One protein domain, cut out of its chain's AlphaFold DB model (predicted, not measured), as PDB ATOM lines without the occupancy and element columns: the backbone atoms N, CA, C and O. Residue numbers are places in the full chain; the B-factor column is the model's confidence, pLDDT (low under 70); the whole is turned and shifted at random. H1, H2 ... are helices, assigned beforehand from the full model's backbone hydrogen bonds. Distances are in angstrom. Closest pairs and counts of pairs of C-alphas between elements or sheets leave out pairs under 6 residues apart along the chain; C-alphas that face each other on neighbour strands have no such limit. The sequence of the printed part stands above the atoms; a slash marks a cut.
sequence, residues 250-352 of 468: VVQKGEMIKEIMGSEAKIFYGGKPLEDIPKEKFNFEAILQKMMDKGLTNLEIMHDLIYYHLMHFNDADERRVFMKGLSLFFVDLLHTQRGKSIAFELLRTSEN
ATOM      1  N   VAL A 250      22.538   8.239  62.082       93.06
ATOM      2  CA  VAL A 250      23.755   8.112  61.244       93.06
ATOM      3  C   VAL A 250      24.025   6.663  60.806       93.06
ATOM      4  O   VAL A 250      24.282   6.418  59.633       93.06
ATOM      5  N   VAL A 251      23.859   5.685  61.704       92.88
ATOM      6  CA  VAL A 251      23.991   4.248  61.382       92.88
ATOM      7  C   VAL A 251      22.986   3.803  60.310       92.88
ATOM      8  O   VAL A 251      23.344   3.100  59.371       92.88
ATOM      9  N   GLN A 252      21.730   4.244  60.410       94.62
ATOM     10  CA  GLN A 252      20.674   3.916  59.447       94.62
ATOM     11  C   GLN A 252      20.889   4.636  58.108       94.62
ATOM     12  O   GLN A 252      20.647   4.050  57.058       94.62
ATOM     13  N   LYS A 253      21.404   5.872  58.132       95.62
ATOM     14  CA  LYS A 253      21.859   6.586  56.932       95.62
ATOM     15  C   LYS A 253      22.970   5.809  56.218       95.62
ATOM     16  O   LYS A 253      22.832   5.517  55.035       95.62
ATOM     17  N   GLY A 254      23.995   5.359  56.946       93.88
ATOM     18  CA  GLY A 254      25.055   4.508  56.395       93.88
ATOM     19  C   GLY A 254      24.529   3.201  55.793       93.88
ATOM     20  O   GLY A 254      24.884   2.836  54.676       93.88
ATOM     21  N   GLU A 255      23.595   2.549  56.481       93.25
ATOM     22  CA  GLU A 255      22.886   1.366  55.985       93.25
ATOM     23  C   GLU A 255      22.044   1.603  54.719       93.25
ATOM     24  O   GLU A 255      21.822   0.668  53.950       93.25
ATOM     25  N   MET A 256      21.580   2.832  54.475       95.00
ATOM     26  CA  MET A 256      20.933   3.200  53.216       95.00
ATOM     27  C   MET A 256      21.962   3.377  52.093       95.00
ATOM     28  O   MET A 256      21.764   2.842  51.006       95.00
ATOM     29  N   ILE A 257      23.075   4.072  52.353       95.00
ATOM     30  CA  ILE A 257      24.147   4.288  51.365       95.00
ATOM     31  C   ILE A 257      24.664   2.944  50.816       95.00
ATOM     32  O   ILE A 257      24.752   2.783  49.599       95.00
ATOM     33  N   LYS A 258      24.887   1.941  51.680       92.38
ATOM     34  CA  LYS A 258      25.281   0.575  51.267       92.38
ATOM     35  C   LYS A 258      24.254  -0.120  50.371       92.38
ATOM     36  O   LYS A 258      24.629  -0.782  49.408       92.38
ATOM     37  N   GLU A 259      22.964   0.017  50.673       92.81
ATOM     38  CA  GLU A 259      21.899  -0.567  49.847       92.81
ATOM     39  C   GLU A 259      21.848   0.095  48.460       92.81
ATOM     40  O   GLU A 259      21.616  -0.586  47.462       92.81
ATOM     41  N   ILE A 260      22.117   1.406  48.394       93.88
ATOM     42  CA  ILE A 260      22.168   2.164  47.138       93.88
ATOM     43  C   ILE A 260      23.352   1.713  46.267       93.88
ATOM     44  O   ILE A 260      23.157   1.534  45.060       93.88
ATOM     45  N   MET A 261      24.529   1.455  46.865       90.56
ATOM     46  CA  MET A 261      25.696   0.873  46.171       90.56
ATOM     47  C   MET A 261      25.305  -0.449  45.490       90.56
ATOM     48  O   MET A 261      25.507  -0.617  44.288       90.56
ATOM     49  N   GLY A 262      24.663  -1.360  46.231       87.81
ATOM     50  CA  GLY A 262      24.041  -2.563  45.679       87.81
ATOM     51  C   GLY A 262      24.153  -3.806  46.562       87.81
ATOM     52  O   GLY A 262      24.602  -3.762  47.708       87.81
ATOM     53  N   SER A 263      23.748  -4.946  45.999       83.12
ATOM     54  CA  SER A 263      23.727  -6.254  46.669       83.12
ATOM     55  C   SER A 263      25.104  -6.698  47.170       83.12
ATOM     56  O   SER A 263      25.205  -7.142  48.310       83.12
ATOM     57  N   GLU A 264      26.164  -6.532  46.375       84.50
ATOM     58  CA  GLU A 264      27.538  -6.847  46.798       84.50
ATOM     59  C   GLU A 264      27.948  -6.054  48.041       84.50
ATOM     60  O   GLU A 264      28.389  -6.629  49.034       84.50
ATOM     61  N   ALA A 265      27.761  -4.731  48.020       84.88
ATOM     62  CA  ALA A 265      28.172  -3.866  49.121       84.88
ATOM     63  C   ALA A 265      27.421  -4.194  50.422       84.88
ATOM     64  O   ALA A 265      27.999  -4.190  51.510       84.88
ATOM     65  N   LYS A 266      26.141  -4.554  50.304       80.94
ATOM     66  CA  LYS A 266      25.324  -5.061  51.407       80.94
ATOM     67  C   LYS A 266      25.848  -6.385  51.978       80.94
ATOM     68  O   LYS A 266      25.846  -6.546  53.194       80.94
ATOM     69  N   ILE A 267      26.317  -7.306  51.133       86.94
ATOM     70  CA  ILE A 267      26.875  -8.601  51.560       86.94
ATOM     71  C   ILE A 267      28.247  -8.416  52.230       86.94
ATOM     72  O   ILE A 267      28.456  -8.906  53.337       86.94
ATOM     73  N   PHE A 268      29.171  -7.674  51.611       87.94
ATOM     74  CA  PHE A 268      30.558  -7.555  52.089       87.94
ATOM     75  C   PHE A 268      30.773  -6.511  53.204       87.94
ATOM     76  O   PHE A 268      31.761  -6.593  53.945       87.94
ATOM     77  N   TYR A 269      29.865  -5.535  53.344       89.12
ATOM     78  CA  TYR A 269      30.003  -4.417  54.291       89.12
ATOM     79  C   TYR A 269      28.765  -4.176  55.179       89.12
ATOM     80  O   TYR A 269      28.751  -3.218  55.952       89.12
ATOM     81  N   GLY A 270      27.744  -5.044  55.151       79.00
ATOM     82  CA  GLY A 270      26.461  -4.891  55.871       79.00
ATOM     83  C   GLY A 270      26.507  -4.800  57.408       79.00
ATOM     84  O   GLY A 270      25.468  -4.623  58.032       79.00
ATOM     85  N   GLY A 271      27.689  -4.891  58.028       83.00
ATOM     86  CA  GLY A 271      27.909  -4.630  59.461       83.00
ATOM     87  C   GLY A 271      29.066  -3.670  59.782       83.00
ATOM     88  O   GLY A 271      29.301  -3.382  60.950       83.00
ATOM     89  N   LYS A 272      29.791  -3.173  58.771       87.69
ATOM     90  CA  LYS A 272      30.962  -2.289  58.927       87.69
ATOM     91  C   LYS A 272      30.561  -0.800  58.914       87.69
ATOM     92  O   LYS A 272      29.509  -0.483  58.347       87.69
ATOM     93  N   PRO A 273      31.338   0.131  59.497       88.81
ATOM     94  CA  PRO A 273      31.183   1.564  59.217       88.81
ATOM     95  C   PRO A 273      31.421   1.857  57.720       88.81
ATOM     96  O   PRO A 273      31.940   1.007  56.995       88.81
ATOM     97  N   LEU A 274      31.021   3.035  57.228       90.44
ATOM     98  CA  LEU A 274      31.276   3.403  55.822       90.44
ATOM     99  C   LEU A 274      32.764   3.686  55.576       90.44
ATOM    100  O   LEU A 274      33.261   3.520  54.470       90.44
ATOM    101  N   GLU A 275      33.458   4.082  56.632       87.88
ATOM    102  CA  GLU A 275      34.877   4.398  56.691       87.88
ATOM    103  C   GLU A 275      35.777   3.167  56.429       87.88
ATOM    104  O   GLU A 275      36.888   3.331  55.934       87.88
ATOM    105  N   ASP A 276      35.274   1.947  56.670       89.62
ATOM    106  CA  ASP A 276      35.961   0.663  56.414       89.62
ATOM    107  C   ASP A 276      35.742   0.128  54.978       89.62
ATOM    108  O   ASP A 276      36.175  -0.981  54.640       89.62
ATOM    109  N   ILE A 277      34.999   0.852  54.135       90.38
ATOM    110  CA  ILE A 277      34.664   0.421  52.773       90.38
ATOM    111  C   ILE A 277      35.724   0.958  51.793       90.38
ATOM    112  O   ILE A 277      35.964   2.168  51.778       90.38
ATOM    113  N   PRO A 278      36.329   0.106  50.935       89.50
ATOM    114  CA  PRO A 278      37.248   0.552  49.888       89.50
ATOM    115  C   PRO A 278      36.597   1.615  48.998       89.50
ATOM    116  O   PRO A 278      35.460   1.446  48.541       89.50
ATOM    117  N   LYS A 279      37.298   2.731  48.774       86.88
ATOM    118  CA  LYS A 279      36.719   3.949  48.183       86.88
ATOM    119  C   LYS A 279      36.167   3.708  46.779       86.88
ATOM    120  O   LYS A 279      35.133   4.249  46.392       86.88
ATOM    121  N   GLU A 280      36.821   2.807  46.062       83.06
ATOM    122  CA  GLU A 280      36.553   2.373  44.696       83.06
ATOM    123  C   GLU A 280      35.187   1.670  44.585       83.06
ATOM    124  O   GLU A 280      34.663   1.509  43.485       83.06
ATOM    125  N   LYS A 281      34.554   1.292  45.706       87.31
ATOM    126  CA  LYS A 281      33.199   0.718  45.739       87.31
ATOM    127  C   LYS A 281      32.073   1.762  45.812       87.31
ATOM    128  O   LYS A 281      30.919   1.391  45.604       87.31
ATOM    129  N   PHE A 282      32.354   3.048  46.046       87.44
ATOM    130  CA  PHE A 282      31.337   4.114  46.131       87.44
ATOM    131  C   PHE A 282      30.883   4.663  44.758       87.44
ATOM    132  O   PHE A 282      30.832   5.875  44.523       87.44
ATOM    133  N   ASN A 283      30.523   3.774  43.829       84.44
ATOM    134  CA  ASN A 283      29.928   4.184  42.558       84.44
ATOM    135  C   ASN A 283      28.415   4.428  42.712       84.44
ATOM    136  O   ASN A 283      27.654   3.518  43.046       84.44
ATOM    137  N   PHE A 284      27.982   5.660  42.436       90.69
ATOM    138  CA  PHE A 284      26.578   6.084  42.492       90.69
ATOM    139  C   PHE A 284      26.091   6.740  41.191       90.69
ATOM    140  O   PHE A 284      24.974   7.263  41.138       90.69
ATOM    141  N   GLU A 285      26.909   6.712  40.136       88.81
ATOM    142  CA  GLU A 285      26.815   7.611  38.981       88.81
ATOM    143  C   GLU A 285      25.445   7.551  38.281       88.81
ATOM    144  O   GLU A 285      24.761   8.561  38.100       88.81
ATOM    145  N   ALA A 286      24.950   6.339  38.011       90.94
ATOM    146  CA  ALA A 286      23.663   6.115  37.343       90.94
ATOM    147  C   ALA A 286      22.421   6.583  38.141       90.94
ATOM    148  O   ALA A 286      21.312   6.603  37.588       90.94
ATOM    149  N   ILE A 287      22.578   6.923  39.427       93.31
ATOM    150  CA  ILE A 287      21.552   7.544  40.280       93.31
ATOM    151  C   ILE A 287      21.828   9.045  40.419       93.31
ATOM    152  O   ILE A 287      20.898   9.833  40.240       93.31
ATOM    153  N   LEU A 288      23.085   9.440  40.657       94.00
ATOM    154  CA  LEU A 288      23.507  10.838  40.778       94.00
ATOM    155  C   LEU A 288      23.143  11.660  39.538       94.00
ATOM    156  O   LEU A 288      22.462  12.674  39.682       94.00
ATOM    157  N   GLN A 289      23.492  11.203  38.331       92.88
ATOM    158  CA  GLN A 289      23.148  11.909  37.088       92.88
ATOM    159  C   GLN A 289      21.632  12.122  36.969       92.88
ATOM    160  O   GLN A 289      21.161  13.252  36.863       92.88
ATOM    161  N   LYS A 290      20.837  11.062  37.178       94.94
ATOM    162  CA  LYS A 290      19.361  11.124  37.136       94.94
ATOM    163  C   LYS A 290      18.740  12.019  38.215       94.94
ATOM    164  O   LYS A 290      17.574  12.400  38.075       94.94
ATOM    165  N   MET A 291      19.469  12.324  39.289       95.50
ATOM    166  CA  MET A 291      19.071  13.294  40.309       95.50
ATOM    167  C   MET A 291      19.495  14.723  39.928       95.50
ATOM    168  O   MET A 291      18.681  15.640  40.062       95.50
ATOM    169  N   MET A 292      20.698  14.914  39.374       92.19
ATOM    170  CA  MET A 292      21.173  16.204  38.848       92.19
ATOM    171  C   MET A 292      20.316  16.697  37.673       92.19
ATOM    172  O   MET A 292      19.804  17.814  37.739       92.19
ATOM    173  N   ASP A 293      20.029  15.839  36.684       92.56
ATOM    174  CA  ASP A 293      19.119  16.102  35.550       92.56
ATOM    175  C   ASP A 293      17.756  16.651  35.996       92.56
ATOM    176  O   ASP A 293      17.096  17.438  35.313       92.56
ATOM    177  N   LYS A 294      17.294  16.196  37.166       93.44
ATOM    178  CA  LYS A 294      15.975  16.517  37.716       93.44
ATOM    179  C   LYS A 294      16.017  17.674  38.708       93.44
ATOM    180  O   LYS A 294      14.945  18.053  39.193       93.44
ATOM    181  N   GLY A 295      17.183  18.279  38.943       92.44
ATOM    182  CA  GLY A 295      17.369  19.391  39.873       92.44
ATOM    183  C   GLY A 295      17.113  18.993  41.326       92.44
ATOM    184  O   GLY A 295      16.502  19.754  42.066       92.44
ATOM    185  N   LEU A 296      17.510  17.777  41.715       95.25
ATOM    186  CA  LEU A 296      17.381  17.239  43.078       95.25
ATOM    187  C   LEU A 296      18.656  17.487  43.906       95.25
ATOM    188  O   LEU A 296      19.029  16.692  44.765       95.25
ATOM    189  N   THR A 297      19.339  18.593  43.617       93.69
ATOM    190  CA  THR A 297      20.671  18.959  44.117       93.69
ATOM    191  C   THR A 297      20.673  19.539  45.527       93.69
ATOM    192  O   THR A 297      21.742  19.780  46.067       93.69
ATOM    193  N   ASN A 298      19.493  19.733  46.123       94.88
ATOM    194  CA  ASN A 298      19.291  20.327  47.443       94.88
ATOM    195  C   ASN A 298      18.825  19.315  48.516       94.88
ATOM    196  O   ASN A 298      18.156  19.713  49.469       94.88
ATOM    197  N   LEU A 299      19.097  18.023  48.333       97.50
ATOM    198  CA  LEU A 299      18.677  16.951  49.245       97.50
ATOM    199  C   LEU A 299      19.861  16.457  50.085       97.50
ATOM    200  O   LEU A 299      20.963  16.311  49.558       97.50
ATOM    201  N   GLU A 300      19.640  16.114  51.355       97.75
ATOM    202  CA  GLU A 300      20.708  15.579  52.213       97.75
ATOM    203  C   GLU A 300      21.264  14.256  51.662       97.75
ATOM    204  O   GLU A 300      22.482  14.108  51.543       97.75
ATOM    205  N   ILE A 301      20.393  13.340  51.219       97.56
ATOM    206  CA  ILE A 301      20.813  12.097  50.554       97.56
ATOM    207  C   ILE A 301      21.651  12.372  49.298       97.56
ATOM    208  O   ILE A 301      22.592  11.635  49.016       97.56
ATOM    209  N   MET A 302      21.359  13.446  48.555       96.94
ATOM    210  CA  MET A 302      22.142  13.811  47.371       96.94
ATOM    211  C   MET A 302      23.550  14.264  47.767       96.94
ATOM    212  O   MET A 302      24.521  13.866  47.132       96.94
ATOM    213  N   HIS A 303      23.681  15.052  48.836       97.31
ATOM    214  CA  HIS A 303      24.984  15.509  49.321       97.31
ATOM    215  C   HIS A 303      25.837  14.364  49.880       97.31
ATOM    216  O   HIS A 303      27.040  14.334  49.632       97.31
ATOM    217  N   ASP A 304      25.226  13.411  50.589       96.75
ATOM    218  CA  ASP A 304      25.921  12.214  51.068       96.75
ATOM    219  C   ASP A 304      26.400  11.345  49.891       96.75
ATOM    220  O   ASP A 304      27.568  10.961  49.850       96.75
ATOM    221  N   LEU A 305      25.543  11.095  48.891       96.06
ATOM    222  CA  LEU A 305      25.915  10.331  47.693       96.06
ATOM    223  C   LEU A 305      27.023  11.026  46.882       96.06
ATOM    224  O   LEU A 305      27.974  10.357  46.481       96.06
ATOM    225  N   ILE A 306      26.958  12.352  46.688       95.31
ATOM    226  CA  ILE A 306      28.042  13.129  46.057       95.31
ATOM    227  C   ILE A 306      29.340  12.983  46.863       95.31
ATOM    228  O   ILE A 306      30.395  12.747  46.280       95.31
ATOM    229  N   TYR A 307      29.280  13.112  48.192       94.62
ATOM    230  CA  TYR A 307      30.466  13.088  49.049       94.62
ATOM    231  C   TYR A 307      31.217  11.755  48.966       94.62
ATOM    232  O   TYR A 307      32.437  11.756  48.810       94.62
ATOM    233  N   TYR A 308      30.505  10.626  49.031       93.56
ATOM    234  CA  TYR A 308      31.137   9.313  48.885       93.56
ATOM    235  C   TYR A 308      31.564   9.038  47.435       93.56
ATOM    236  O   TYR A 308      32.628   8.463  47.221       93.56
ATOM    237  N   HIS A 309      30.819   9.516  46.430       92.75
ATOM    238  CA  HIS A 309      31.228   9.374  45.029       92.75
ATOM    239  C   HIS A 309      32.513  10.151  44.696       92.75
ATOM    240  O   HIS A 309      33.362   9.657  43.961       92.75
ATOM    241  N   LEU A 310      32.736  11.311  45.321       91.62
ATOM    242  CA  LEU A 310      33.996  12.064  45.220       91.62
ATOM    243  C   LEU A 310      35.221  11.337  45.807       91.62
ATOM    244  O   LEU A 310      36.342  11.825  45.629       91.62
ATOM    245  N   MET A 311      35.024  10.200  46.485       88.25
ATOM    246  CA  MET A 311      36.092   9.289  46.916       88.25
ATOM    247  C   MET A 311      36.357   8.161  45.905       88.25
ATOM    248  O   MET A 311      37.449   7.609  45.925       88.25
ATOM    249  N   HIS A 312      35.388   7.818  45.048       86.06
ATOM    250  CA  HIS A 312      35.461   6.705  44.088       86.06
ATOM    251  C   HIS A 312      36.312   7.013  42.845       86.06
ATOM    252  O   HIS A 312      36.834   6.089  42.227       86.06
ATOM    253  N   PHE A 313      36.458   8.289  42.477       87.19
ATOM    254  CA  PHE A 313      37.297   8.688  41.346       87.19
ATOM    255  C   PHE A 313      38.779   8.394  41.613       87.19
ATOM    256  O   PHE A 313      39.414   9.067  42.429       87.19
ATOM    257  N   ASN A 314      39.322   7.430  40.869       85.44
ATOM    258  CA  ASN A 314      40.759   7.167  40.798       85.44
ATOM    259  C   ASN A 314      41.469   8.154  39.855       85.44
ATOM    260  O   ASN A 314      42.615   8.521  40.104       85.44
ATOM    261  N   ASP A 315      40.788   8.599  38.793       88.25
ATOM    262  CA  ASP A 315      41.299   9.603  37.864       88.25
ATOM    263  C   ASP A 315      41.050  11.031  38.384       88.25
ATOM    264  O   ASP A 315      39.951  11.388  38.825       88.25
ATOM    265  N   ALA A 316      42.090  11.865  38.347       88.62
ATOM    266  CA  ALA A 316      42.051  13.217  38.896       88.62
ATOM    267  C   ALA A 316      41.297  14.223  38.004       88.62
ATOM    268  O   ALA A 316      40.771  15.213  38.521       88.62
ATOM    269  N   ASP A 317      41.224  13.984  36.694       89.38
ATOM    270  CA  ASP A 317      40.600  14.875  35.720       89.38
ATOM    271  C   ASP A 317      39.125  14.530  35.476       89.38
ATOM    272  O   ASP A 317      38.313  15.455  35.392       89.38
ATOM    273  N   GLU A 318      38.723  13.256  35.531       89.94
ATOM    274  CA  GLU A 318      37.310  12.867  35.690       89.94
ATOM    275  C   GLU A 318      36.709  13.540  36.934       89.94
ATOM    276  O   GLU A 318      35.682  14.228  36.867       89.94
ATOM    277  N   ARG A 319      37.417  13.436  38.069       90.75
ATOM    278  CA  ARG A 319      37.044  14.079  39.336       90.75
ATOM    279  C   ARG A 319      36.946  15.602  39.199       90.75
ATOM    280  O   ARG A 319      36.019  16.216  39.737       90.75
ATOM    281  N   ARG A 320      37.875  16.223  38.459       89.25
ATOM    282  CA  ARG A 320      37.879  17.666  38.157       89.25
ATOM    283  C   ARG A 320      36.667  18.064  37.314       89.25
ATOM    284  O   ARG A 320      36.026  19.067  37.627       89.25
ATOM    285  N   VAL A 321      36.326  17.290  36.283       89.75
ATOM    286  CA  VAL A 321      35.165  17.519  35.405       89.75
ATOM    287  C   VAL A 321      33.856  17.408  36.188       89.75
ATOM    288  O   VAL A 321      33.019  18.311  36.101       89.75
ATOM    289  N   PHE A 322      33.705  16.381  37.028       90.06
ATOM    290  CA  PHE A 322      32.534  16.216  37.894       90.06
ATOM    291  C   PHE A 322      32.375  17.403  38.868       90.06
ATOM    292  O   PHE A 322      31.323  18.050  38.910       90.06
ATOM    293  N   MET A 323      33.451  17.795  39.563       90.50
ATOM    294  CA  MET A 323      33.470  18.983  40.436       90.50
ATOM    295  C   MET A 323      33.152  20.289  39.682       90.50
ATOM    296  O   MET A 323      32.432  21.156  40.187       90.50
ATOM    297  N   LYS A 324      33.621  20.433  38.438       88.44
ATOM    298  CA  LYS A 324      33.320  21.584  37.569       88.44
ATOM    299  C   LYS A 324      31.820  21.679  37.258       88.44
ATOM    300  O   LYS A 324      31.287  22.793  37.237       88.44
ATOM    301  N   GLY A 325      31.128  20.544  37.119       88.06
ATOM    302  CA  GLY A 325      29.664  20.463  37.033       88.06
ATOM    303  C   GLY A 325      28.957  20.934  38.311       88.06
ATOM    304  O   GLY A 325      28.100  21.821  38.253       88.06
ATOM    305  N   LEU A 326      29.375  20.424  39.478       89.88
ATOM    306  CA  LEU A 326      28.786  20.764  40.786       89.88
ATOM    307  C   LEU A 326      28.820  22.269  41.122       89.88
ATOM    308  O   LEU A 326      27.972  22.752  41.872       89.88
ATOM    309  N   SER A 327      29.744  23.038  40.531       87.88
ATOM    310  CA  SER A 327      29.852  24.497  40.720       87.88
ATOM    311  C   SER A 327      28.566  25.289  40.416       87.88
ATOM    312  O   SER A 327      28.393  26.399  40.929       87.88
ATOM    313  N   LEU A 328      27.647  24.736  39.613       86.06
ATOM    314  CA  LEU A 328      26.341  25.339  39.313       86.06
ATOM    315  C   LEU A 328      25.361  25.282  40.497       86.06
ATOM    316  O   LEU A 328      24.520  26.173  40.630       86.06
ATOM    317  N   PHE A 329      25.505  24.272  41.356       89.62
ATOM    318  CA  PHE A 329      24.606  23.949  42.470       89.62
ATOM    319  C   PHE A 329      25.184  24.346  43.834       89.62
ATOM    320  O   PHE A 329      24.630  24.000  44.871       89.62
ATOM    321  N   PHE A 330      26.290  25.099  43.851       93.38
ATOM    322  CA  PHE A 330      27.056  25.448  45.055       93.38
ATOM    323  C   PHE A 330      26.205  25.895  46.255       93.38
ATOM    324  O   PHE A 330      26.481  25.483  47.374       93.38
ATOM    325  N   VAL A 331      25.175  26.721  46.030       94.00
ATOM    326  CA  VAL A 331      24.308  27.255  47.099       94.00
ATOM    327  C   VAL A 331      23.387  26.180  47.694       94.00
ATOM    328  O   VAL A 331      23.074  26.245  48.883       94.00
ATOM    329  N   ASP A 332      22.993  25.176  46.907       95.06
ATOM    330  CA  ASP A 332      22.122  24.085  47.353       95.06
ATOM    331  C   ASP A 332      22.830  23.228  48.415       95.06
ATOM    332  O   ASP A 332      22.232  22.881  49.434       95.06
ATOM    333  N   LEU A 333      24.135  22.986  48.233       95.50
ATOM    334  CA  LEU A 333      24.972  22.141  49.095       95.50
ATOM    335  C   LEU A 333      25.089  22.648  50.550       95.50
ATOM    336  O   LEU A 333      25.305  21.867  51.481       95.50
ATOM    337  N   LEU A 334      24.963  23.959  50.768       95.88
ATOM    338  CA  LEU A 334      25.468  24.637  51.973       95.88
ATOM    339  C   LEU A 334      24.689  24.350  53.263       95.88
ATOM    340  O   LEU A 334      25.152  24.698  54.347       95.88
ATOM    341  N   HIS A 335      23.512  23.731  53.174       93.44
ATOM    342  CA  HIS A 335      22.636  23.499  54.327       93.44
ATOM    343  C   HIS A 335      22.876  22.158  55.050       93.44
ATOM    344  O   HIS A 335      22.126  21.814  55.958       93.44
ATOM    345  N   THR A 336      23.923  21.409  54.682       96.31
ATOM    346  CA  THR A 336      24.301  20.130  55.319       96.31
ATOM    347  C   THR A 336      25.810  20.050  55.554       96.31
ATOM    348  O   THR A 336      26.574  20.746  54.887       96.31
ATOM    349  N   GLN A 337      26.271  19.180  56.459       95.06
ATOM    350  CA  GLN A 337      27.704  19.091  56.763       95.06
ATOM    351  C   GLN A 337      28.526  18.477  55.617       95.06
ATOM    352  O   GLN A 337      29.545  19.058  55.246       95.06
ATOM    353  N   ARG A 338      28.083  17.364  55.001       96.00
ATOM    354  CA  ARG A 338      28.765  16.792  53.819       96.00
ATOM    355  C   ARG A 338      28.723  17.761  52.629       96.00
ATOM    356  O   ARG A 338      29.751  17.989  51.999       96.00
ATOM    357  N   GLY A 339      27.578  18.405  52.382       96.69
ATOM    358  CA  GLY A 339      27.433  19.429  51.342       96.69
ATOM    359  C   GLY A 339      28.358  20.635  51.542       96.69
ATOM    360  O   GLY A 339      29.001  21.074  50.591       96.69
ATOM    361  N   LYS A 340      28.546  21.108  52.782       96.00
ATOM    362  CA  LYS A 340      29.577  22.109  53.097       96.00
ATOM    363  C   LYS A 340      30.995  21.610  52.838       96.00
ATOM    364  O   LYS A 340      31.788  22.370  52.298       96.00
ATOM    365  N   SER A 341      31.331  20.362  53.179       95.81
ATOM    366  CA  SER A 341      32.648  19.791  52.855       95.81
ATOM    367  C   SER A 341      32.915  19.804  51.344       95.81
ATOM    368  O   SER A 341      33.984  20.242  50.924       95.81
ATOM    369  N   ILE A 342      31.922  19.420  50.533       95.31
ATOM    370  CA  ILE A 342      31.982  19.508  49.064       95.31
ATOM    371  C   ILE A 342      32.143  20.970  48.618       95.31
ATOM    372  O   ILE A 342      32.970  21.268  47.761       95.31
ATOM    373  N   ALA A 343      31.402  21.904  49.220       95.12
ATOM    374  CA  ALA A 343      31.489  23.328  48.900       95.12
ATOM    375  C   ALA A 343      32.872  23.930  49.212       95.12
ATOM    376  O   ALA A 343      33.415  24.642  48.371       95.12
ATOM    377  N   PHE A 344      33.482  23.611  50.359       94.31
ATOM    378  CA  PHE A 344      34.862  24.011  50.668       94.31
ATOM    379  C   PHE A 344      35.863  23.445  49.653       94.31
ATOM    380  O   PHE A 344      36.782  24.154  49.242       94.31
ATOM    381  N   GLU A 345      35.682  22.201  49.203       92.31
ATOM    382  CA  GLU A 345      36.542  21.628  48.164       92.31
ATOM    383  C   GLU A 345      36.327  22.315  46.802       92.31
ATOM    384  O   GLU A 345      37.294  22.659  46.125       92.31
ATOM    385  N   LEU A 346      35.081  22.644  46.434       92.50
ATOM    386  CA  LEU A 346      34.777  23.448  45.244       92.50
ATOM    387  C   LEU A 346      35.456  24.824  45.291       92.50
ATOM    388  O   LEU A 346      35.948  25.286  44.262       92.50
ATOM    389  N   LEU A 347      35.538  25.485  46.450       90.88
ATOM    390  CA  LEU A 347      36.226  26.781  46.577       90.88
ATOM    391  C   LEU A 347      37.746  26.692  46.393       90.88
ATOM    392  O   LEU A 347      38.359  27.692  46.009       90.88
ATOM    393  N   ARG A 348      38.341  25.515  46.613       87.38
ATOM    394  CA  ARG A 348      39.774  25.246  46.412       87.38
ATOM    395  C   ARG A 348      40.066  24.822  44.973       87.38
ATOM    396  O   ARG A 348      40.959  25.384  44.349       87.38
ATOM    397  N   THR A 349      39.266  23.905  44.428       83.44
ATOM    398  CA  THR A 349      39.512  23.251  43.131       83.44
ATOM    399  C   THR A 349      38.912  24.002  41.928       83.44
ATOM    400  O   THR A 349      39.327  23.767  40.795       83.44
ATOM    401  N   SER A 350      37.937  24.907  42.110       78.44
ATOM    402  CA  SER A 350      37.262  25.547  40.964       78.44
ATOM    403  C   SER A 350      38.048  26.700  40.320       78.44
ATOM    404  O   SER A 350      38.193  27.791  40.872       78.44
ATOM    405  N   GLU A 351      38.437  26.486  39.061       71.12
ATOM    406  CA  GLU A 351      39.026  27.485  38.154       71.12
ATOM    407  C   GLU A 351      38.141  28.743  38.000       71.12
ATOM    408  O   GLU A 351      38.625  29.870  37.932       71.12
ATOM    409  N   ASN A 352      36.814  28.564  37.926       71.25
ATOM    410  CA  ASN A 352      35.863  29.617  37.550       71.25
ATOM    411  C   ASN A 352      34.929  30.005  38.710       71.25
ATOM    412  O   ASN A 352      33.701  29.888  38.630       71.25
TER     413      ASN A 352
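What this domain is: This is residues 250 to 352 of the 468 residues of an uncharacterized protein of Vavraia culicis (isolate floridensis) (UniProt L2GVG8). H4 makes the core of a small cluster of crossed helices: H3 packs on it, H7 crosses it, and H5 and H6 pack on H7. At one end of the longest axis the helical hairpin of H1 and H2 makes a separate small part, with H1 coming close to H4 and a long link leading from H2 to H3. You will find 103 residues printed, with seven named helices in the order H1 to H7 and no named strand, so the class is all helix. The whole is compact, with a radius of gyration of the C-alphas of 13.5 A, and spans 41 by 27 by 23 A, only just elongated.

Where its parts are: Find C-alpha 250 at (23.755, 8.112, 61.244); from there H1, residues 250 to 261, runs 16.8 A to C-alpha 261. After Gly 262 comes H2, residues 263 to 269, and farther on H3, residues 285 to 292. Look next for C-alpha 300 at (20.708, 15.579, 52.213), where H4, residues 300 to 312, begins its 19.0 A. H5, residues 316 to 326, is 15.4 A long, and H6 is residues 330 to 333. H7, residues 337 to 349, runs 18.5 A to C-alpha 349 at (39.512, 23.251, 43.131).

How they stand to each other: Begin with H1 and H2, a helical hairpin at a steep tilt of 44 degrees; H1 touches H2 with residues 258 to 259 alone, and the closest C-alphas are those of Lys 258 and Lys 266, 5.6 A apart. H1 and H4 are close but not clearly touching, with the C-alphas of Ile 257 and Leu 305 closest at 7.3 A, while H2 and H4 are apart. H3 and H4 form a second helical hairpin at a steep tilt of 40 degrees, closest at the C-alphas of Leu 288 and Ile 306, 7.3 A. H7 is the hub, touching three helices. With residues 338 to 342 alone it touches H4 at a steep tilt of 48 degrees, the same way, closest at the C-alphas of His 303 and Gly 339, 5.0 A. With residues 346 to 349 alone it touches H5, opposite ways at a steep tilt of 65 degrees, where the C-alphas of Met 323 and Leu 346 come closest at 6.7 A. H6 touches H7, closest at the C-alphas of Leu 333 and Gly 339, 4.3 A. Every O i to N i+4 pair is within hydrogen-bond range in H2, H5 and H7; in H1 it is 7 of 8, in H3 3 of 4, in H4 7 of 9, and H6 is too short for such a pair.

The domain as a whole: The two C-alphas farthest apart are those of Ile 267 and Asn 352, 41.7 A. The printed part has no cut, and the link from H2 to H3, 15 residues, is long. The mean pLDDT of the printed part is 90.7, and no printed residue is under 70.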